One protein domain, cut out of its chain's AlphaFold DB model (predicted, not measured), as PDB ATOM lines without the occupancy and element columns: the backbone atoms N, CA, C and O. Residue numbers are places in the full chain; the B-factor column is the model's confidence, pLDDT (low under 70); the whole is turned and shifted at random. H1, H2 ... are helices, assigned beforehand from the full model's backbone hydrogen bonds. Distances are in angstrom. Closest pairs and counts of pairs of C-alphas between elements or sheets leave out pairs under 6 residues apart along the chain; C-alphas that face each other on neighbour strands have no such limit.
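What this domain is: This is residues 196 to 346 of the 542 residues of the protein "UBA domain-containing protein" of Coccomyxa subellipsoidea (strain C-169) (UniProt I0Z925). Picture a loose, open frame: the long helices H6 and H7 make a V, meeting near the end of H6 and the start of H7, and the short helices H3, H4 and H5 make a small head at the other end of H6. H1 and H2 make an L; the end of H2 reaches H6 partway along its length, and residues 196 to 208 of H1 stick out. The printed part has 151 residues, with eight named helices, H1 to H8 in order, and no named strand: the class is all helix. It is loose, with a radius of gyration of the C-alphas of 19.7 A and spans of 52 by 40 by 37 A.

Where its parts are: Find C-alpha 196 at (130.619, 208.734, 199.440); from there H1 runs 25.3 A to residue 213. H2 takes residues 216 to 229, 19.3 A. Next look for three short helices: H3, residues 251 to 260, 14.4 A; H4, residues 262 to 267, 8.9 A; and H5, residues 270 to 278, 12.1 A. H6, residues 281 to 311, is the longest: start at C-alpha 281, (116.994, 235.531, 243.281), and go 44.1 A. H7, residues 316 to 341, covers 37.3 A, and H8, residues 343 to 346, 5.7 A, ends at C-alpha 346, (116.528, 238.457, 206.352).

How they stand to each other: Begin at H1, which only just touches H2, only at the corner; their closest C-alphas, of Leu 212 and Val 219, are 6.1 A apart. With residues 225 to 229 alone, H2 only just touches H6, by 3 pairs of C-alphas within 8 A; the closest, of Ile 228 and Ile 291, are 7.9 A apart. H3 touches H5, about perpendicular at 79 degrees, closest at the C-alphas of Ile 255 and Val 276, 5.4 A. H3 only just touches H4, only at the corner, at the C-alphas of Ala 258 and Val 264, 5.6 A. H5 and H6 form a helical hairpin, opposite ways at a tilt of 37 degrees, only just steep; Ala 275 and Leu 284 have the closest C-alphas, 6.4 A apart. H3 touches residues 281 to 285 of H6 alone, about perpendicular at 85 degrees, with C-alphas of Pro 251 and Ile 281 closest at 6.2 A. The helix packing is mostly crossed: of the 4 pairs of helices that touch, those that touch only at the corner left out, 0 are at a shallow tilt. H6 and H7 are close but not clearly touching, opposite ways at a steep tilt of 52 degrees; the C-alphas of Leu 309 and Ala 318 are closest, 5.1 A. H8 is close to H7 but not clearly touching, closest at the C-alphas of Tyr 339 and Phe 346, 6.8 A. H7 is apart from H1, H2, H3, H4 and H5. In H1 to H7 every O i to N i+4 pair is within hydrogen-bond range; H8 is too short for one.

The domain as a whole: The C-alphas farthest apart, of Gln 278 and Phe 314, are 55.7 A apart. The printed part has no cut; look at residues 230 to 250 for its one long link, H2 to H3. Mean pLDDT of the printed part is 72.0, and residues 211 to 241 are under 70, among others.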
ATOM      1  N   LYS A 196     130.135 209.634 198.379       64.88
ATOM      2  CA  LYS A 196     130.619 208.734 199.440       64.88
ATOM      3  C   LYS A 196     131.197 209.484 200.637       64.88
ATOM      4  O   LYS A 196     130.920 209.104 201.772       64.88
ATOM      5  N   GLU A 197     131.974 210.540 200.409       63.03
ATOM      6  CA  GLU A 197     132.519 211.374 201.490       63.03
ATOM      7  C   GLU A 197     131.390 212.117 202.236       63.03
ATOM      8  O   GLU A 197     131.383 212.156 203.470       63.03
ATOM      9  N   LEU A 198     130.362 212.578 201.514       66.50
ATOM     10  CA  LEU A 198     129.134 213.139 202.080       66.50
ATOM     11  C   LEU A 198     128.360 212.101 202.910       66.50
ATOM     12  O   LEU A 198     127.962 212.400 204.035       66.50
ATOM     13  N   MET A 199     128.183 210.878 202.400       67.81
ATOM     14  CA  MET A 199     127.459 209.799 203.084       67.81
ATOM     15  C   MET A 199     128.167 209.356 204.377       67.81
ATOM     16  O   MET A 199     127.512 209.151 205.398       67.81
ATOM     17  N   ILE A 200     129.503 209.280 204.370       68.50
ATOM     18  CA  ILE A 200     130.311 209.003 205.570       68.50
ATOM     19  C   ILE A 200     130.156 210.139 206.594       68.50
ATOM     20  O   ILE A 200     129.924 209.872 207.775       68.50
ATOM     21  N   SER A 201     130.209 211.402 206.154       69.44
ATOM     22  CA  SER A 201     130.006 212.565 207.030       69.44
ATOM     23  C   SER A 201     128.595 212.601 207.637       69.44
ATOM     24  O   SER A 201     128.435 212.855 208.832       69.44
ATOM     25  N   GLN A 202     127.561 212.275 206.853       71.12
ATOM     26  CA  GLN A 202     126.187 212.126 207.341       71.12
ATOM     27  C   GLN A 202     126.076 211.000 208.379       71.12
ATOM     28  O   GLN A 202     125.512 211.217 209.451       71.12
ATOM     29  N   GLN A 203     126.675 209.833 208.124       75.38
ATOM     30  CA  GLN A 203     126.647 208.707 209.059       75.38
ATOM     31  C   GLN A 203     127.371 209.026 210.381       75.38
ATOM     32  O   GLN A 203     126.876 208.671 211.452       75.38
ATOM     33  N   GLN A 204     128.494 209.752 210.336       66.38
ATOM     34  CA  GLN A 204     129.162 210.269 211.538       66.38
ATOM     35  C   GLN A 204     128.286 211.279 212.294       66.38
ATOM     36  O   GLN A 204     128.174 211.190 213.517       66.38
ATOM     37  N   ARG A 205     127.610 212.199 211.591       67.75
ATOM     38  CA  ARG A 205     126.668 213.159 212.198       67.75
ATOM     39  C   ARG A 205     125.481 212.458 212.867       67.75
ATOM     40  O   ARG A 205     125.096 212.858 213.962       67.75
ATOM     41  N   GLU A 206     124.937 211.391 212.281       75.56
ATOM     42  CA  GLU A 206     123.888 210.584 212.922       75.56
ATOM     43  C   GLU A 206     124.381 209.814 214.153       75.56
ATOM     44  O   GLU A 206     123.659 209.718 215.147       75.56
ATOM     45  N   GLN A 207     125.601 209.268 214.116       72.50
ATOM     46  CA  GLN A 207     126.203 208.604 215.275       72.50
ATOM     47  C   GLN A 207     126.450 209.597 216.417       72.50
ATOM     48  O   GLN A 207     126.087 209.311 217.557       72.50
ATOM     49  N   LEU A 208     126.979 210.785 216.109       63.44
ATOM     50  CA  LEU A 208     127.164 211.866 217.077       63.44
ATOM     51  C   LEU A 208     125.818 212.334 217.651       63.44
ATOM     52  O   LEU A 208     125.690 212.477 218.866       63.44
ATOM     53  N   LYS A 209     124.788 212.486 216.805       69.69
ATOM     54  CA  LYS A 209     123.423 212.809 217.243       69.69
ATOM     55  C   LYS A 209     122.876 211.752 218.205       69.69
ATOM     56  O   LYS A 209     122.375 212.123 219.256       69.69
ATOM     57  N   LYS A 210     123.030 210.456 217.906       74.81
ATOM     58  CA  LYS A 210     122.601 209.362 218.799       74.81
ATOM     59  C   LYS A 210     123.384 209.324 220.115       74.81
ATOM     60  O   LYS A 210     122.792 209.038 221.148       74.81
ATOM     61  N   GLN A 211     124.684 209.633 220.113       59.88
ATOM     62  CA  GLN A 211     125.473 209.749 221.349       59.88
ATOM     63  C   GLN A 211     125.063 210.956 222.203       59.88
ATOM     64  O   GLN A 211     125.067 210.866 223.429       59.88
ATOM     65  N   LEU A 212     124.695 212.067 221.561       53.75
ATOM     66  CA  LEU A 212     124.174 213.263 222.218       53.75
ATOM     67  C   LEU A 212     122.789 212.972 222.826       53.75
ATOM     68  O   LEU A 212     122.601 213.112 224.028       53.75
ATOM     69  N   GLU A 213     121.860 212.456 222.022       57.47
ATOM     70  CA  GLU A 213     120.484 212.084 222.394       57.47
ATOM     71  C   GLU A 213     120.422 210.996 223.489       57.47
ATOM     72  O   GLU A 213     119.497 210.989 224.299       57.47
ATOM     73  N   ALA A 214     121.445 210.137 223.593       69.06
ATOM     74  CA  ALA A 214     121.604 209.158 224.674       69.06
ATOM     75  C   ALA A 214     122.056 209.752 226.028       69.06
ATOM     76  O   ALA A 214     122.102 209.024 227.021       69.06
ATOM     77  N   ASN A 215     122.402 211.042 226.103       56.38
ATOM     78  CA  ASN A 215     122.763 211.720 227.349       56.38
ATOM     79  C   ASN A 215     122.021 213.070 227.470       56.38
ATOM     80  O   ASN A 215     122.601 214.120 227.169       56.38
ATOM     81  N   PRO A 216     120.743 213.066 227.907       53.09
ATOM     82  CA  PRO A 216     119.901 214.262 227.942       53.09
ATOM     83  C   PRO A 216     120.459 215.377 228.834       53.09
ATOM     84  O   PRO A 216     120.258 216.542 228.512       53.09
ATOM     85  N   ASP A 217     121.216 215.059 229.888       45.31
ATOM     86  CA  ASP A 217     121.879 216.071 230.719       45.31
ATOM     87  C   ASP A 217     122.990 216.796 229.954       45.31
ATOM     88  O   ASP A 217     123.072 218.022 230.009       45.31
ATOM     89  N   ARG A 218     123.801 216.074 229.166       52.31
ATOM     90  CA  ARG A 218     124.781 216.701 228.267       52.31
ATOM     91  C   ARG A 218     124.108 217.454 227.126       52.31
ATOM     92  O   ARG A 218     124.636 218.496 226.755       52.31
ATOM     93  N   VAL A 219     122.952 217.017 226.608       50.75
ATOM     94  CA  VAL A 219     122.180 217.841 225.653       50.75
ATOM     95  C   VAL A 219     121.676 219.111 226.323       50.75
ATOM     96  O   VAL A 219     121.836 220.182 225.757       50.75
ATOM     97  N   SER A 220     121.101 219.029 227.522       51.06
ATOM     98  CA  SER A 220     120.560 220.193 228.228       51.06
ATOM     99  C   SER A 220     121.655 221.173 228.646       51.06
ATOM    100  O   SER A 220     121.461 222.375 228.498       51.06
ATOM    101  N   GLN A 221     122.822 220.694 229.088       48.16
ATOM    102  CA  GLN A 221     123.989 221.537 229.372       48.16
ATOM    103  C   GLN A 221     124.575 222.134 228.087       48.16
ATOM    104  O   GLN A 221     124.757 223.343 228.017       48.16
ATOM    105  N   ALA A 222     124.806 221.334 227.041       46.03
ATOM    106  CA  ALA A 222     125.344 221.835 225.775       46.03
ATOM    107  C   ALA A 222     124.380 222.797 225.069       46.03
ATOM    108  O   ALA A 222     124.832 223.765 224.477       46.03
ATOM    109  N   LYS A 223     123.063 222.579 225.155       46.88
ATOM    110  CA  LYS A 223     122.037 223.463 224.584       46.88
ATOM    111  C   LYS A 223     121.860 224.736 225.409       46.88
ATOM    112  O   LYS A 223     121.720 225.797 224.821       46.88
ATOM    113  N   MET A 224     121.935 224.651 226.741       51.25
ATOM    114  CA  MET A 224     122.021 225.828 227.611       51.25
ATOM    115  C   MET A 224     123.240 226.678 227.237       51.25
ATOM    116  O   MET A 224     123.092 227.871 227.015       51.25
ATOM    117  N   LEU A 225     124.414 226.055 227.089       48.25
ATOM    118  CA  LEU A 225     125.639 226.729 226.658       48.25
ATOM    119  C   LEU A 225     125.526 227.297 225.238       48.25
ATOM    120  O   LEU A 225     125.892 228.444 225.030       48.25
ATOM    121  N   LEU A 226     124.956 226.561 224.279       43.97
ATOM    122  CA  LEU A 226     124.796 227.041 222.903       43.97
ATOM    123  C   LEU A 226     123.857 228.256 222.828       43.97
ATOM    124  O   LEU A 226     124.193 229.234 222.177       43.97
ATOM    125  N   THR A 227     122.735 228.239 223.555       46.31
ATOM    126  CA  THR A 227     121.811 229.385 223.689       46.31
ATOM    127  C   THR A 227     122.443 230.592 224.403       46.31
ATOM    128  O   THR A 227     121.945 231.704 224.285       46.31
ATOM    129  N   ILE A 228     123.547 230.402 225.127       48.84
ATOM    130  CA  ILE A 228     124.285 231.461 225.831       48.84
ATOM    131  C   ILE A 228     125.476 231.981 225.011       48.84
ATOM    132  O   ILE A 228     125.842 233.151 225.130       48.84
ATOM    133  N   SER A 229     126.094 231.121 224.198       43.88
ATOM    134  CA  SER A 229     127.188 231.477 223.291       43.88
ATOM    135  C   SER A 229     126.699 232.122 221.994       43.88
ATOM    136  O   SER A 229     127.396 232.989 221.479       43.88
ATOM    137  N   LEU A 230     125.532 231.723 221.477       35.34
ATOM    138  CA  LEU A 230     124.951 232.290 220.259       35.34
ATOM    139  C   LEU A 230     124.209 233.599 220.557       35.34
ATOM    140  O   LEU A 230     123.113 233.586 221.120       35.34
ATOM    141  N   GLU A 231     124.845 234.708 220.166       46.81
ATOM    142  CA  GLU A 231     124.244 235.960 219.659       46.81
ATOM    143  C   GLU A 231     123.028 236.558 220.403       46.81
ATOM    144  O   GLU A 231     122.237 237.317 219.848       46.81
ATOM    145  N   SER A 232     122.869 236.272 221.694       45.00
ATOM    146  CA  SER A 232     121.762 236.812 222.483       45.00
ATOM    147  C   SER A 232     122.052 238.248 222.937       45.00
ATOM    148  O   SER A 232     122.551 238.461 224.046       45.00
ATOM    149  N   ASP A 233     121.647 239.232 222.122       45.56
ATOM    150  CA  ASP A 233     121.623 240.685 222.427       45.56
ATOM    151  C   ASP A 233     121.045 241.018 223.810       45.56
ATOM    152  O   ASP A 233     121.395 242.026 224.425       45.56
ATOM    153  N   VAL A 234     120.196 240.126 224.329       45.25
ATOM    154  CA  VAL A 234     119.755 240.047 225.728       45.25
ATOM    155  C   VAL A 234     120.871 240.431 226.714       45.25
ATOM    156  O   VAL A 234     120.601 241.180 227.645       45.25
ATOM    157  N   PHE A 235     122.110 239.970 226.495       45.44
ATOM    158  CA  PHE A 235     123.279 240.231 227.349       45.44
ATOM    159  C   PHE A 235     124.184 241.397 226.901       45.44
ATOM    160  O   PHE A 235     125.058 241.785 227.673       45.44
ATOM    161  N   GLN A 236     123.995 241.961 225.702       45.28
ATOM    162  CA  GLN A 236     124.592 243.253 225.309       45.28
ATOM    163  C   GLN A 236     123.793 244.436 225.892       45.28
ATOM    164  O   GLN A 236     124.308 245.539 226.053       45.28
ATOM    165  N   MET A 237     122.521 244.198 226.226       45.44
ATOM    166  CA  MET A 237     121.598 245.168 226.806       45.44
ATOM    167  C   MET A 237     122.154 245.788 228.102       45.44
ATOM    168  O   MET A 237     122.363 245.089 229.094       45.44
ATOM    169  N   GLU A 238     122.277 247.120 228.144       43.16
ATOM    170  CA  GLU A 238     122.854 247.894 229.267       43.16
ATOM    171  C   GLU A 238     122.152 247.675 230.633       43.16
ATOM    172  O   GLU A 238     122.671 248.036 231.692       43.16
ATOM    173  N   VAL A 239     120.963 247.066 230.595       46.16
ATOM    174  CA  VAL A 239     120.129 246.661 231.735       46.16
ATOM    175  C   VAL A 239     120.722 245.464 232.498       46.16
ATOM    176  O   VAL A 239     120.542 245.373 233.713       46.16
ATOM    177  N   ILE A 240     121.446 244.547 231.840       61.50
ATOM    178  CA  ILE A 240     122.021 243.350 232.486       61.50
ATOM    179  C   ILE A 240     123.453 243.623 232.956       61.50
ATOM    180  O   ILE A 240     124.431 243.058 232.467       61.50
ATOM    181  N   ARG A 241     123.593 244.486 233.964       62.91
ATOM    182  CA  ARG A 241     124.897 244.747 234.584       62.91
ATOM    183  C   ARG A 241     125.294 243.581 235.499       62.91
ATOM    184  O   ARG A 241     124.725 243.398 236.577       62.91
ATOM    185  N   THR A 242     126.281 242.791 235.075       70.62
ATOM    186  CA  THR A 242     126.946 241.767 235.900       70.62
ATOM    187  C   THR A 242     128.231 242.308 236.521       70.62
ATOM    188  O   THR A 242     129.008 242.984 235.853       70.62
ATOM    189  N   GLY A 243     128.477 241.990 237.792       75.12
ATOM    190  CA  GLY A 243     129.704 242.362 238.498       75.12
ATOM    191  C   GLY A 243     130.902 241.472 238.136       75.12
ATOM    192  O   GLY A 243     130.735 240.488 237.414       75.12
ATOM    193  N   PRO A 244     132.101 241.752 238.689       73.25
ATOM    194  CA  PRO A 244     133.323 240.983 238.414       73.25
ATOM    195  C   PRO A 244     133.184 239.472 238.666       73.25
ATOM    196  O   PRO A 244     133.749 238.665 237.931       73.25
ATOM    197  N   ASP A 245     132.369 239.088 239.652       74.44
ATOM    198  CA  ASP A 245     132.093 237.692 240.019       74.44
ATOM    199  C   ASP A 245     131.019 237.016 239.137       74.44
ATOM    200  O   ASP A 245     130.660 235.861 239.363       74.44
ATOM    201  N   GLY A 246     130.437 237.726 238.163       72.06
ATOM    202  CA  GLY A 246     129.319 237.243 237.340       72.06
ATOM    203  C   GLY A 246     127.945 237.283 238.009       72.06
ATOM    204  O   GLY A 246     126.969 236.791 237.450       72.06
ATOM    205  N   ALA A 247     127.843 237.856 239.209       80.19
ATOM    206  CA  ALA A 247     126.559 238.117 239.850       80.19
ATOM    207  C   ALA A 247     125.846 239.299 239.171       80.19
ATOM    208  O   ALA A 247     126.484 240.301 238.851       80.19
ATOM    209  N   LEU A 248     124.527 239.212 238.997       79.50
ATOM    210  CA  LEU A 248     123.694 240.362 238.626       79.50
ATOM    211  C   LEU A 248     123.759 241.432 239.724       79.50
ATOM    212  O   LEU A 248     123.541 241.098 240.889       79.50
ATOM    213  N   LEU A 249     124.008 242.694 239.354       79.88
ATOM    214  CA  LEU A 249     123.949 243.827 240.289       79.88
ATOM    215  C   LEU A 249     122.523 244.012 240.825       79.88
ATOM    216  O   LEU A 249     122.324 244.051 242.036       79.88
ATOM    217  N   ASP A 250     121.536 244.024 239.923       82.50
ATOM    218  CA  ASP A 250     120.119 244.225 240.243       82.50
ATOM    219  C   ASP A 250     119.244 243.040 239.774       82.50
ATOM    220  O   ASP A 250     118.555 243.124 238.751       82.50
ATOM    221  N   PRO A 251     119.204 241.916 240.524       79.25
ATOM    222  CA  PRO A 251     118.397 240.743 240.176       79.25
ATOM    223  C   PRO A 251     116.910 241.053 239.946       79.25
ATOM    224  O   PRO A 251     116.275 240.461 239.076       79.25
ATOM    225  N   GLN A 252     116.348 241.999 240.705       82.81
ATOM    226  CA  GLN A 252     114.945 242.407 240.575       82.81
ATOM    227  C   GLN A 252     114.688 243.268 239.330       82.81
ATOM    228  O   GLN A 252     113.625 243.142 238.721       82.81
ATOM    229  N   ALA A 253     115.655 244.087 238.899       82.62
ATOM    230  CA  ALA A 253     115.551 244.810 237.633       82.62
ATOM    231  C   ALA A 253     115.526 243.824 236.457       82.62
ATOM    232  O   ALA A 253     114.644 243.920 235.605       82.62
ATOM    233  N   PHE A 254     116.404 242.810 236.472       82.19
ATOM    234  CA  PHE A 254     116.382 241.733 235.479       82.19
ATOM    235  C   PHE A 254     115.053 240.961 235.474       82.19
ATOM    236  O   PHE A 254     114.479 240.766 234.407       82.19
ATOM    237  N   ILE A 255     114.529 240.552 236.636       83.12
ATOM    238  CA  ILE A 255     113.249 239.818 236.719       83.12
ATOM    239  C   ILE A 255     112.097 240.645 236.129       83.12
ATOM    240  O   ILE A 255     111.287 240.112 235.371       83.12
ATOM    241  N   ASN A 256     112.032 241.945 236.429       84.75
ATOM    242  CA  ASN A 256     110.996 242.828 235.890       84.75
ATOM    243  C   ASN A 256     111.164 243.078 234.381       84.75
ATOM    244  O   ASN A 256     110.172 243.051 233.656       84.75
ATOM    245  N   PHE A 257     112.398 243.261 233.903       82.25
ATOM    246  CA  PHE A 257     112.720 243.415 232.479       82.25
ATOM    247  C   PHE A 257     112.412 242.150 231.666       82.25
ATOM    248  O   PHE A 257     111.779 242.223 230.617       82.25
ATOM    249  N   ALA A 258     112.791 240.973 232.167       80.44
ATOM    250  CA  ALA A 258     112.470 239.703 231.527       80.44
ATOM    251  C   ALA A 258     110.948 239.502 231.440       80.44
ATOM    252  O   ALA A 258     110.438 239.178 230.375       80.44
ATOM    253  N   ARG A 259     110.201 239.782 232.518       83.00
ATOM    254  CA  ARG A 259     108.728 239.700 232.524       83.00
ATOM    255  C   ARG A 259     108.046 240.707 231.587       83.00
ATOM    256  O   ARG A 259     106.957 240.412 231.105       83.00
ATOM    257  N   SER A 260     108.639 241.879 231.339       82.12
ATOM    258  CA  SER A 260     108.090 242.865 230.394       82.12
ATOM    259  C   SER A 260     108.468 242.590 228.935       82.12
ATOM    260  O   SER A 260     107.759 243.036 228.034       82.12
ATOM    261  N   ASN A 261     109.546 241.840 228.685       78.69
ATOM    262  CA  ASN A 261     110.065 241.569 227.350       78.69
ATOM    263  C   ASN A 261     109.857 240.098 226.943       78.69
ATOM    264  O   ASN A 261     110.666 239.218 227.234       78.69
ATOM    265  N   LEU A 262     108.773 239.843 226.203       73.81
ATOM    266  CA  LEU A 262     108.373 238.498 225.774       73.81
ATOM    267  C   LEU A 262     109.448 237.758 224.951       73.81
ATOM    268  O   LEU A 262     109.522 236.536 225.040       73.81
ATOM    269  N   ARG A 263     110.304 238.475 224.206       73.69
ATOM    270  CA  ARG A 263     111.432 237.884 223.460       73.69
ATOM    271  C   ARG A 263     112.531 237.383 224.404       73.69
ATOM    272  O   ARG A 263     113.008 236.266 224.274       73.69
ATOM    273  N   VAL A 264     112.848 238.144 225.452       71.81
ATOM    274  CA  VAL A 264     113.767 237.670 226.504       71.81
ATOM    275  C   VAL A 264     113.206 236.415 227.192       71.81
ATOM    276  O   VAL A 264     113.963 235.504 227.512       71.81
ATOM    277  N   MET A 265     111.883 236.309 227.366       68.25
ATOM    278  CA  MET A 265     111.251 235.103 227.924       68.25
ATOM    279  C   MET A 265     111.238 233.888 226.978       68.25
ATOM    280  O   MET A 265     111.212 232.770 227.491       68.25
ATOM    281  N   SER A 266     111.247 234.061 225.648       73.88
ATOM    282  CA  SER A 266     111.342 232.933 224.701       73.88
ATOM    283  C   SER A 266     112.755 232.369 224.591       73.88
ATOM    284  O   SER A 266     112.920 231.165 224.400       73.88
ATOM    285  N   ASP A 267     113.753 233.239 224.732       70.94
ATOM    286  CA  ASP A 267     115.146 232.921 224.417       70.94
ATOM    287  C   ASP A 267     115.890 232.370 225.658       70.94
ATOM    288  O   ASP A 267     116.894 231.666 225.544       70.94
ATOM    289  N   LEU A 268     115.361 232.613 226.867       73.12
ATOM    290  CA  LEU A 268     115.871 232.056 228.125       73.12
ATOM    291  C   LEU A 268     115.597 230.540 228.270       73.12
ATOM    292  O   LEU A 268     114.488 230.066 228.009       73.12
ATOM    293  N   PRO A 269     116.548 229.747 228.808       73.44
ATOM    294  CA  PRO A 269     116.325 228.331 229.082       73.44
ATOM    295  C   PRO A 269     115.277 228.126 230.190       73.44
ATOM    296  O   PRO A 269     115.231 228.864 231.174       73.44
ATOM    297  N   ALA A 270     114.476 227.060 230.077       78.12
ATOM    298  CA  ALA A 270     113.268 226.839 230.887       78.12
ATOM    299  C   ALA A 270     113.452 226.940 232.419       78.12
ATOM    300  O   ALA A 270     112.545 227.385 233.118       78.12
ATOM    301  N   HIS A 271     114.624 226.576 232.953       77.94
ATOM    302  CA  HIS A 271     114.915 226.696 234.387       77.94
ATOM    303  C   HIS A 271     115.097 228.162 234.841       77.94
ATOM    304  O   HIS A 271     114.666 228.516 235.937       77.94
ATOM    305  N   LEU A 272     115.658 229.033 233.990       78.31
ATOM    306  CA  LEU A 272     115.705 230.480 234.225       78.31
ATOM    307  C   LEU A 272     114.321 231.111 234.054       78.31
ATOM    308  O   LEU A 272     113.940 231.939 234.875       78.31
ATOM    309  N   VAL A 273     113.535 230.679 233.063       80.38
ATOM    310  CA  VAL A 273     112.130 231.105 232.904       80.38
ATOM    311  C   VAL A 273     111.315 230.772 234.160       80.38
ATOM    312  O   VAL A 273     110.583 231.622 234.668       80.38
ATOM    313  N   GLN A 274     111.488 229.571 234.725       83.81
ATOM    314  CA  GLN A 274     110.858 229.199 235.992       83.81
ATOM    315  C   GLN A 274     111.333 230.087 237.155       83.81
ATOM    316  O   GLN A 274     110.489 230.600 237.889       83.81
ATOM    317  N   ALA A 275     112.644 230.315 237.310       83.12
ATOM    318  CA  ALA A 275     113.186 231.171 238.370       83.12
ATOM    319  C   ALA A 275     112.688 232.626 238.267       83.12
ATOM    320  O   ALA A 275     112.287 233.209 239.272       83.12
ATOM    321  N   VAL A 276     112.617 233.193 237.055       84.75
ATOM    322  CA  VAL A 276     112.057 234.532 236.784       84.75
ATOM    323  C   VAL A 276     110.564 234.596 237.110       84.75
ATOM    324  O   VAL A 276     110.104 235.577 237.697       84.75
ATOM    325  N   ASN A 277     109.792 233.555 236.797       86.19
ATOM    326  CA  ASN A 277     108.370 233.493 237.146       86.19
ATOM    327  C   ASN A 277     108.150 233.349 238.662       86.19
ATOM    328  O   ASN A 277     107.286 234.024 239.218       86.19
ATOM    329  N   GLN A 278     108.966 232.544 239.344       85.75
ATOM    330  CA  GLN A 278     108.888 232.319 240.794       85.75
ATOM    331  C   GLN A 278     109.520 233.455 241.622       85.75
ATOM    332  O   GLN A 278     109.175 233.620 242.789       85.75
ATOM    333  N   GLY A 279     110.389 234.276 241.021       83.88
ATOM    334  CA  GLY A 279     111.106 235.362 241.697       83.88
ATOM    335  C   GLY A 279     112.335 234.910 242.499       83.88
ATOM    336  O   GLY A 279     112.787 235.651 243.368       83.88
ATOM    337  N   ASP A 280     112.868 233.713 242.227       85.06
ATOM    338  CA  ASP A 280     114.007 233.129 242.949       85.06
ATOM    339  C   ASP A 280     115.327 233.824 242.563       85.06
ATOM    340  O   ASP A 280     115.949 233.526 241.539       85.06
ATOM    341  N   ILE A 281     115.751 234.761 243.416       83.88
ATOM    342  CA  ILE A 281     116.994 235.531 243.281       83.88
ATOM    343  C   ILE A 281     118.235 234.636 243.418       83.88
ATOM    344  O   ILE A 281     119.224 234.859 242.718       83.88
ATOM    345  N   ASP A 282     118.213 233.638 244.302       85.31
ATOM    346  CA  ASP A 282     119.400 232.854 244.654       85.31
ATOM    347  C   ASP A 282     119.747 231.847 243.558       85.31
ATOM    348  O   ASP A 282     120.916 231.681 243.199       85.31
ATOM    349  N   THR A 283     118.736 231.205 242.968       84.44
ATOM    350  CA  THR A 283     118.926 230.365 241.781       84.44
ATOM    351  C   THR A 283     119.309 231.204 240.567       84.44
ATOM    352  O   THR A 283     120.225 230.811 239.843       84.44
ATOM    353  N   LEU A 284     118.712 232.388 240.388       82.00
ATOM    354  CA  LEU A 284     119.103 233.325 239.334       82.00
ATOM    355  C   LEU A 284     120.587 233.721 239.454       82.00
ATOM    356  O   LEU A 284     121.349 233.548 238.504       82.00
ATOM    357  N   GLN A 285     121.036 234.178 240.630       83.75
ATOM    358  CA  GLN A 285     122.442 234.529 240.852       83.75
ATOM    359  C   GLN A 285     123.383 233.332 240.675       83.75
ATOM    360  O   GLN A 285     124.455 233.489 240.092       83.75
ATOM    361  N   ARG A 286     123.014 232.140 241.166       84.56
ATOM    362  CA  ARG A 286     123.836 230.927 241.034       84.56
ATOM    363  C   ARG A 286     124.072 230.574 239.567       84.56
ATOM    364  O   ARG A 286     125.213 230.326 239.187       84.56
ATOM    365  N   VAL A 287     123.013 230.603 238.757       82.00
ATOM    366  CA  VAL A 287     123.090 230.316 237.321       82.00
ATOM    367  C   VAL A 287     123.913 231.385 236.599       82.00
ATOM    368  O   VAL A 287     124.857 231.031 235.904       82.00
ATOM    369  N   PHE A 288     123.664 232.681 236.820       80.12
ATOM    370  CA  PHE A 288     124.440 233.748 236.164       80.12
ATOM    371  C   PHE A 288     125.945 233.690 236.499       80.12
ATOM    372  O   PHE A 288     126.774 233.825 235.598       80.12
ATOM    373  N   ARG A 289     126.321 233.368 237.747       84.00
ATOM    374  CA  ARG A 289     127.730 233.138 238.126       84.00
ATOM    375  C   ARG A 289     128.340 231.925 237.412       84.00
ATOM    376  O   ARG A 289     129.474 232.007 236.949       84.00
ATOM    377  N   GLN A 290     127.607 230.813 237.290       80.88
ATOM    378  CA  GLN A 290     128.061 229.622 236.553       80.88
ATOM    379  C   GLN A 290     128.244 229.909 235.056       80.88
ATOM    380  O   GLN A 290     129.255 229.519 234.472       80.88
ATOM    381  N   ILE A 291     127.303 230.644 234.458       76.38
ATOM    382  CA  ILE A 291     127.350 231.109 233.068       76.38
ATOM    383  C   ILE A 291     128.583 231.984 232.832       76.38
ATOM    384  O   ILE A 291     129.351 231.736 231.904       76.38
ATOM    385  N   HIS A 292     128.810 232.976 233.694       78.38
ATOM    386  CA  HIS A 292     129.951 233.880 233.591       78.38
ATOM    387  C   HIS A 292     131.288 233.147 233.771       78.38
ATOM    388  O   HIS A 292     132.210 233.360 232.985       78.38
ATOM    389  N   ALA A 293     131.383 232.235 234.744       79.88
ATOM    390  CA  ALA A 293     132.573 231.415 234.956       79.88
ATOM    391  C   ALA A 293     132.886 230.518 233.745       79.88
ATOM    392  O   ALA A 293     134.049 230.411 233.356       79.88
ATOM    393  N   HIS A 294     131.868 229.925 233.109       77.31
ATOM    394  CA  HIS A 294     132.059 229.160 231.875       77.31
ATOM    395  C   HIS A 294     132.484 230.064 230.712       77.31
ATOM    396  O   HIS A 294     133.500 229.789 230.083       77.31
ATOM    397  N   LYS A 295     131.783 231.184 230.475       74.06
ATOM    398  CA  LYS A 295     132.126 232.150 229.416       74.06
ATOM    399  C   LYS A 295     133.567 232.654 229.555       74.06
ATOM    400  O   LYS A 295     134.284 232.711 228.564       74.06
ATOM    401  N   GLN A 296     134.020 232.950 230.777       73.94
ATOM    402  CA  GLN A 296     135.416 233.312 231.036       73.94
ATOM    403  C   GLN A 296     136.403 232.161 230.810       73.94
ATOM    404  O   GLN A 296     137.531 232.427 230.409       73.94
ATOM    405  N   ALA A 297     136.033 230.909 231.093       80.69
ATOM    406  CA  ALA A 297     136.899 229.758 230.842       80.69
ATOM    407  C   ALA A 297     137.081 229.526 229.333       80.69
ATOM    408  O   ALA A 297     138.216 229.478 228.867       80.69
ATOM    409  N   THR A 298     135.983 229.486 228.571       73.00
ATOM    410  CA  THR A 298     136.006 229.346 227.105       73.00
ATOM    411  C   THR A 298     136.739 230.508 226.437       73.00
ATOM    412  O   THR A 298     137.527 230.292 225.524       73.00
ATOM    413  N   GLU A 299     136.534 231.743 226.902       71.69
ATOM    414  CA  GLU A 299     137.229 232.906 226.343       71.69
ATOM    415  C   GLU A 299     138.731 232.896 226.672       71.69
ATOM    416  O   GLU A 299     139.532 233.233 225.809       71.69
ATOM    417  N   LYS A 300     139.143 232.429 227.861       77.06
ATOM    418  CA  LYS A 300     140.568 232.217 228.188       77.06
ATOM    419  C   LYS A 300     141.203 231.112 227.347       77.06
ATOM    420  O   LYS A 300     142.340 231.266 226.923       77.06
ATOM    421  N   GLU A 301     140.481 230.026 227.081       77.56
ATOM    422  CA  GLU A 301     140.931 228.951 226.187       77.56
ATOM    423  C   GLU A 301     141.092 229.468 224.747       77.56
ATOM    424  O   GLU A 301     142.145 229.288 224.139       77.56
ATOM    425  N   ARG A 302     140.108 230.225 224.242       76.19
ATOM    426  CA  ARG A 302     140.145 230.882 222.924       76.19
ATOM    427  C   ARG A 302     141.254 231.938 222.812       76.19
ATOM    428  O   ARG A 302     141.839 232.096 221.742       76.19
ATOM    429  N   GLN A 303     141.550 232.658 223.896       77.44
ATOM    430  CA  GLN A 303     142.649 233.626 223.964       77.44
ATOM    431  C   GLN A 303     144.014 232.935 224.009       77.44
ATOM    432  O   GLN A 303     144.884 233.322 223.240       77.44
ATOM    433  N   ALA A 304     144.190 231.881 224.809       82.06
ATOM    434  CA  ALA A 304     145.429 231.099 224.837       82.06
ATOM    435  C   ALA A 304     145.690 230.381 223.498       82.06
ATOM    436  O   ALA A 304     146.828 230.319 223.038       82.06
ATOM    437  N   GLU A 305     144.638 229.894 222.830       75.06
ATOM    438  CA  GLU A 305     144.726 229.387 221.458       75.06
ATOM    439  C   GLU A 305     145.154 230.500 220.485       75.06
ATOM    440  O   GLU A 305     146.050 230.300 219.671       75.06
ATOM    441  N   MET A 306     144.558 231.694 220.577       69.31
ATOM    442  CA  MET A 306     144.931 232.841 219.740       69.31
ATOM    443  C   MET A 306     146.366 233.327 219.996       69.31
ATOM    444  O   MET A 306     147.047 233.688 219.043       69.31
ATOM    445  N   GLU A 307     146.830 233.312 221.245       78.50
ATOM    446  CA  GLU A 307     148.191 233.684 221.640       78.50
ATOM    447  C   GLU A 307     149.216 232.665 221.123       78.50
ATOM    448  O   GLU A 307     150.240 233.058 220.567       78.50
ATOM    449  N   LEU A 308     148.905 231.364 221.181       77.38
ATOM    450  CA  LEU A 308     149.720 230.312 220.565       77.38
ATOM    451  C   LEU A 308     149.822 230.485 219.038       77.38
ATOM    452  O   LEU A 308     150.914 230.395 218.484       77.38
ATOM    453  N   LEU A 309     148.706 230.798 218.369       65.50
ATOM    454  CA  LEU A 309     148.652 231.078 216.924       65.50
ATOM    455  C   LEU A 309     149.315 232.418 216.537       65.50
ATOM    456  O   LEU A 309     149.565 232.653 215.358       65.50
ATOM    457  N   ALA A 310     149.581 233.303 217.502       71.94
ATOM    458  CA  ALA A 310     150.312 234.556 217.306       71.94
ATOM    459  C   ALA A 310     151.811 234.438 217.648       71.94
ATOM    460  O   ALA A 310     152.601 235.283 217.225       71.94
ATOM    461  N   ALA A 311     152.207 233.407 218.403       75.31
ATOM    462  CA  ALA A 311     153.581 233.200 218.857       75.31
ATOM    463  C   ALA A 311     154.535 232.713 217.749       75.31
ATOM    464  O   ALA A 311     155.729 233.006 217.822       75.31
ATOM    465  N   ASP A 312     154.028 232.025 216.717       72.12
ATOM    466  CA  ASP A 312     154.786 231.697 215.499       72.12
ATOM    467  C   ASP A 312     154.068 232.208 214.230       72.12
ATOM    468  O   ASP A 312     153.181 231.537 213.696       72.12
ATOM    469  N   PRO A 313     154.455 233.389 213.709       63.97
ATOM    470  CA  PRO A 313     153.895 233.955 212.479       63.97
ATOM    471  C   PRO A 313     154.190 233.171 211.187       63.97
ATOM    472  O   PRO A 313     153.724 233.589 210.125       63.97
ATOM    473  N   PHE A 314     154.987 232.096 211.237       66.00
ATOM    474  CA  PHE A 314     155.395 231.307 210.069       66.00
ATOM    475  C   PHE A 314     154.806 229.890 210.034       66.00
ATOM    476  O   PHE A 314     155.051 229.163 209.068       66.00
ATOM    477  N   ASP A 315     154.002 229.496 211.027       76.38
ATOM    478  CA  ASP A 315     153.243 228.249 210.955       76.38
ATOM    479  C   ASP A 315     152.124 228.336 209.896       76.38
ATOM    480  O   ASP A 315     151.295 229.250 209.880       76.38
ATOM    481  N   MET A 316     152.083 227.341 209.006       74.44
ATOM    482  CA  MET A 316     151.068 227.239 207.961       74.44
ATOM    483  C   MET A 316     149.676 226.935 208.526       74.44
ATOM    484  O   MET A 316     148.687 227.360 207.925       74.44
ATOM    485  N   GLU A 317     149.566 226.221 209.656       81.38
ATOM    486  CA  GLU A 317     148.265 225.970 210.289       81.38
ATOM    487  C   GLU A 317     147.725 227.255 210.932       81.38
ATOM    488  O   GLU A 317     146.580 227.638 210.670       81.38
ATOM    489  N   ALA A 318     148.569 227.998 211.658       76.88
ATOM    490  CA  ALA A 318     148.244 229.336 212.144       76.88
ATOM    491  C   ALA A 318     147.827 230.292 211.017       76.88
ATOM    492  O   ALA A 318     146.760 230.910 211.098       76.88
ATOM    493  N   GLN A 319     148.598 230.373 209.927       81.12
ATOM    494  CA  GLN A 319     148.282 231.252 208.801       81.12
ATOM    495  C   GLN A 319     146.962 230.867 208.107       81.12
ATOM    496  O   GLN A 319     146.165 231.749 207.776       81.12
ATOM    497  N   ALA A 320     146.679 229.569 207.937       86.31
ATOM    498  CA  ALA A 320     145.410 229.093 207.386       86.31
ATOM    499  C   ALA A 320     144.217 229.437 208.298       86.31
ATOM    500  O   ALA A 320     143.192 229.928 207.822       86.31
ATOM    501  N   LYS A 321     144.366 229.249 209.614       84.25
ATOM    502  CA  LYS A 321     143.336 229.532 210.626       84.25
ATOM    503  C   LYS A 321     143.059 231.034 210.772       84.25
ATOM    504  O   LYS A 321     141.912 231.436 210.964       84.25
ATOM    505  N   ILE A 322     144.081 231.878 210.612       79.06
ATOM    506  CA  ILE A 322     143.942 233.340 210.516       79.06
ATOM    507  C   ILE A 322     143.210 233.732 209.224       79.06
ATOM    508  O   ILE A 322     142.270 234.525 209.281       79.06
ATOM    509  N   ALA A 323     143.571 233.153 208.075       85.81
ATOM    510  CA  ALA A 323     142.897 233.424 206.803       85.81
ATOM    511  C   ALA A 323     141.415 233.001 206.816       85.81
ATOM    512  O   ALA A 323     140.563 233.726 206.296       85.81
ATOM    513  N   GLU A 324     141.080 231.873 207.452       88.12
ATOM    514  CA  GLU A 324     139.688 231.457 207.641       88.12
ATOM    515  C   GLU A 324     138.920 232.430 208.551       88.12
ATOM    516  O   GLU A 324     137.818 232.842 208.189       88.12
ATOM    517  N   ARG A 325     139.510 232.878 209.672       79.62
ATOM    518  CA  ARG A 325     138.900 233.902 210.543       79.62
ATOM    519  C   ARG A 325     138.634 235.216 209.803       79.62
ATOM    520  O   ARG A 325     137.558 235.779 209.967       79.62
ATOM    521  N   ILE A 326     139.579 235.692 208.986       86.44
ATOM    522  CA  ILE A 326     139.406 236.916 208.182       86.44
ATOM    523  C   ILE A 326     138.249 236.736 207.194       86.44
ATOM    524  O   ILE A 326     137.383 237.600 207.094       86.44
ATOM    525  N   ARG A 327     138.179 235.585 206.514       92.81
ATOM    526  CA  ARG A 327     137.077 235.271 205.596       92.81
ATOM    527  C   ARG A 327     135.722 235.206 206.306       92.81
ATOM    528  O   ARG A 327     134.736 235.674 205.749       92.81
ATOM    529  N   GLN A 328     135.659 234.623 207.504       87.75
ATOM    530  CA  GLN A 328     134.437 234.590 208.315       87.75
ATOM    531  C   GLN A 328     134.025 236.008 208.737       87.75
ATOM    532  O   GLN A 328     132.871 236.375 208.546       87.75
ATOM    533  N   ALA A 329     134.970 236.838 209.195       86.56
ATOM    534  CA  ALA A 329     134.709 238.232 209.554       86.56
ATOM    535  C   ALA A 329     134.194 239.072 208.368       86.56
ATOM    536  O   ALA A 329     133.252 239.831 208.543       86.56
ATOM    537  N   GLN A 330     134.735 238.888 207.157       87.50
ATOM    538  CA  GLN A 330     134.236 239.557 205.943       87.50
ATOM    539  C   GLN A 330     132.827 239.102 205.534       87.50
ATOM    540  O   GLN A 330     132.050 239.889 204.995       87.50
ATOM    541  N   VAL A 331     132.483 237.830 205.766       90.50
ATOM    542  CA  VAL A 331     131.115 237.335 205.545       90.50
ATOM    543  C   VAL A 331     130.157 237.961 206.559       90.50
ATOM    544  O   VAL A 331     129.081 238.391 206.158       90.50
ATOM    545  N   GLU A 332     130.566 238.070 207.824       86.38
ATOM    546  CA  GLU A 332     129.765 238.678 208.893       86.38
ATOM    547  C   GLU A 332     129.595 240.195 208.707       86.38
ATOM    548  O   GLU A 332     128.490 240.706 208.823       86.38
ATOM    549  N   GLU A 333     130.648 240.915 208.317       86.62
ATOM    550  CA  GLU A 333     130.604 242.344 207.966       86.62
ATOM    551  C   GLU A 333     129.611 242.610 206.823       86.62
ATOM    552  O   GLU A 333     128.758 243.498 206.909       86.62
ATOM    553  N   ASN A 334     129.652 241.787 205.771       86.81
ATOM    554  CA  ASN A 334     128.693 241.852 204.671       86.81
ATOM    555  C   ASN A 334     127.266 241.452 205.107       86.81
ATOM    556  O   ASN A 334     126.295 241.997 204.585       86.81
ATOM    557  N   TYR A 335     127.120 240.520 206.051       82.94
ATOM    558  CA  TYR A 335     125.826 240.099 206.599       82.94
ATOM    559  C   TYR A 335     125.194 241.199 207.467       82.94
ATOM    560  O   TYR A 335     124.031 241.543 207.269       82.94
ATOM    561  N   GLN A 336     125.986 241.841 208.327       78.88
ATOM    562  CA  GLN A 336     125.606 243.009 209.123       78.88
ATOM    563  C   GLN A 336     125.203 244.193 208.229       78.88
ATOM    564  O   GLN A 336     124.115 244.744 208.385       78.88
ATOM    565  N   THR A 337     126.015 244.508 207.213       83.50
ATOM    566  CA  THR A 337     125.695 245.524 206.190       83.50
ATOM    567  C   THR A 337     124.357 245.217 205.500       83.50
ATOM    568  O   THR A 337     123.550 246.113 205.241       83.50
ATOM    569  N   ALA A 338     124.083 243.937 205.224       82.19
ATOM    570  CA  ALA A 338     122.838 243.500 204.604       82.19
ATOM    571  C   ALA A 338     121.632 243.520 205.566       82.19
ATOM    572  O   ALA A 338     120.520 243.785 205.114       82.19
ATOM    573  N   TYR A 339     121.811 243.323 206.876       80.31
ATOM    574  CA  TYR A 339     120.756 243.579 207.864       80.31
ATOM    575  C   TYR A 339     120.411 245.071 207.965       80.31
ATOM    576  O   TYR A 339     119.232 245.420 208.000       80.31
ATOM    577  N   GLU A 340     121.424 245.941 208.010       77.69
ATOM    578  CA  GLU A 340     121.250 247.386 208.200       77.69
ATOM    579  C   GLU A 340     120.598 248.060 206.985       77.69
ATOM    580  O   GLU A 340     119.723 248.912 207.147       77.69
ATOM    581  N   HIS A 341     120.961 247.643 205.766       79.69
ATOM    582  CA  HIS A 341     120.424 248.219 204.528       79.69
ATOM    583  C   HIS A 341     119.295 247.411 203.865       79.69
ATOM    584  O   HIS A 341     118.608 247.949 202.998       79.69
ATOM    585  N   MET A 342     119.082 246.141 204.232       73.38
ATOM    586  CA  MET A 342     118.099 245.255 203.588       73.38
ATOM    587  C   MET A 342     117.339 244.350 204.593       73.38
ATOM    588  O   MET A 342     117.238 243.135 204.380       73.38
ATOM    589  N   PRO A 343     116.745 244.899 205.676       69.50
ATOM    590  CA  PRO A 343     116.116 244.102 206.739       69.50
ATOM    591  C   PRO A 343     114.972 243.196 206.245       69.50
ATOM    592  O   PRO A 343     114.728 242.133 206.819       69.50
ATOM    593  N   GLU A 344     114.303 243.568 205.148       75.38
ATOM    594  CA  GLU A 344     113.232 242.776 204.526       75.38
ATOM    595  C   GLU A 344     113.719 241.460 203.889       75.38
ATOM    596  O   GLU A 344     112.924 240.542 203.701       75.38
ATOM    597  N   SER A 345     115.017 241.330 203.577       71.50
ATOM    598  CA  SER A 345     115.579 240.100 202.989       71.50
ATOM    599  C   SER A 345     115.900 239.011 204.019       71.50
ATOM    600  O   SER A 345     115.991 237.840 203.652       71.50
ATOM    601  N   PHE A 346     116.057 239.371 205.298       61.25
ATOM    602  CA  PHE A 346     116.528 238.457 206.352       61.25
ATOM    603  C   PHE A 346     115.520 238.239 207.491       61.25
ATOM    604  O   PHE A 346     115.724 237.366 208.332       61.25
TER     605      PHE A 346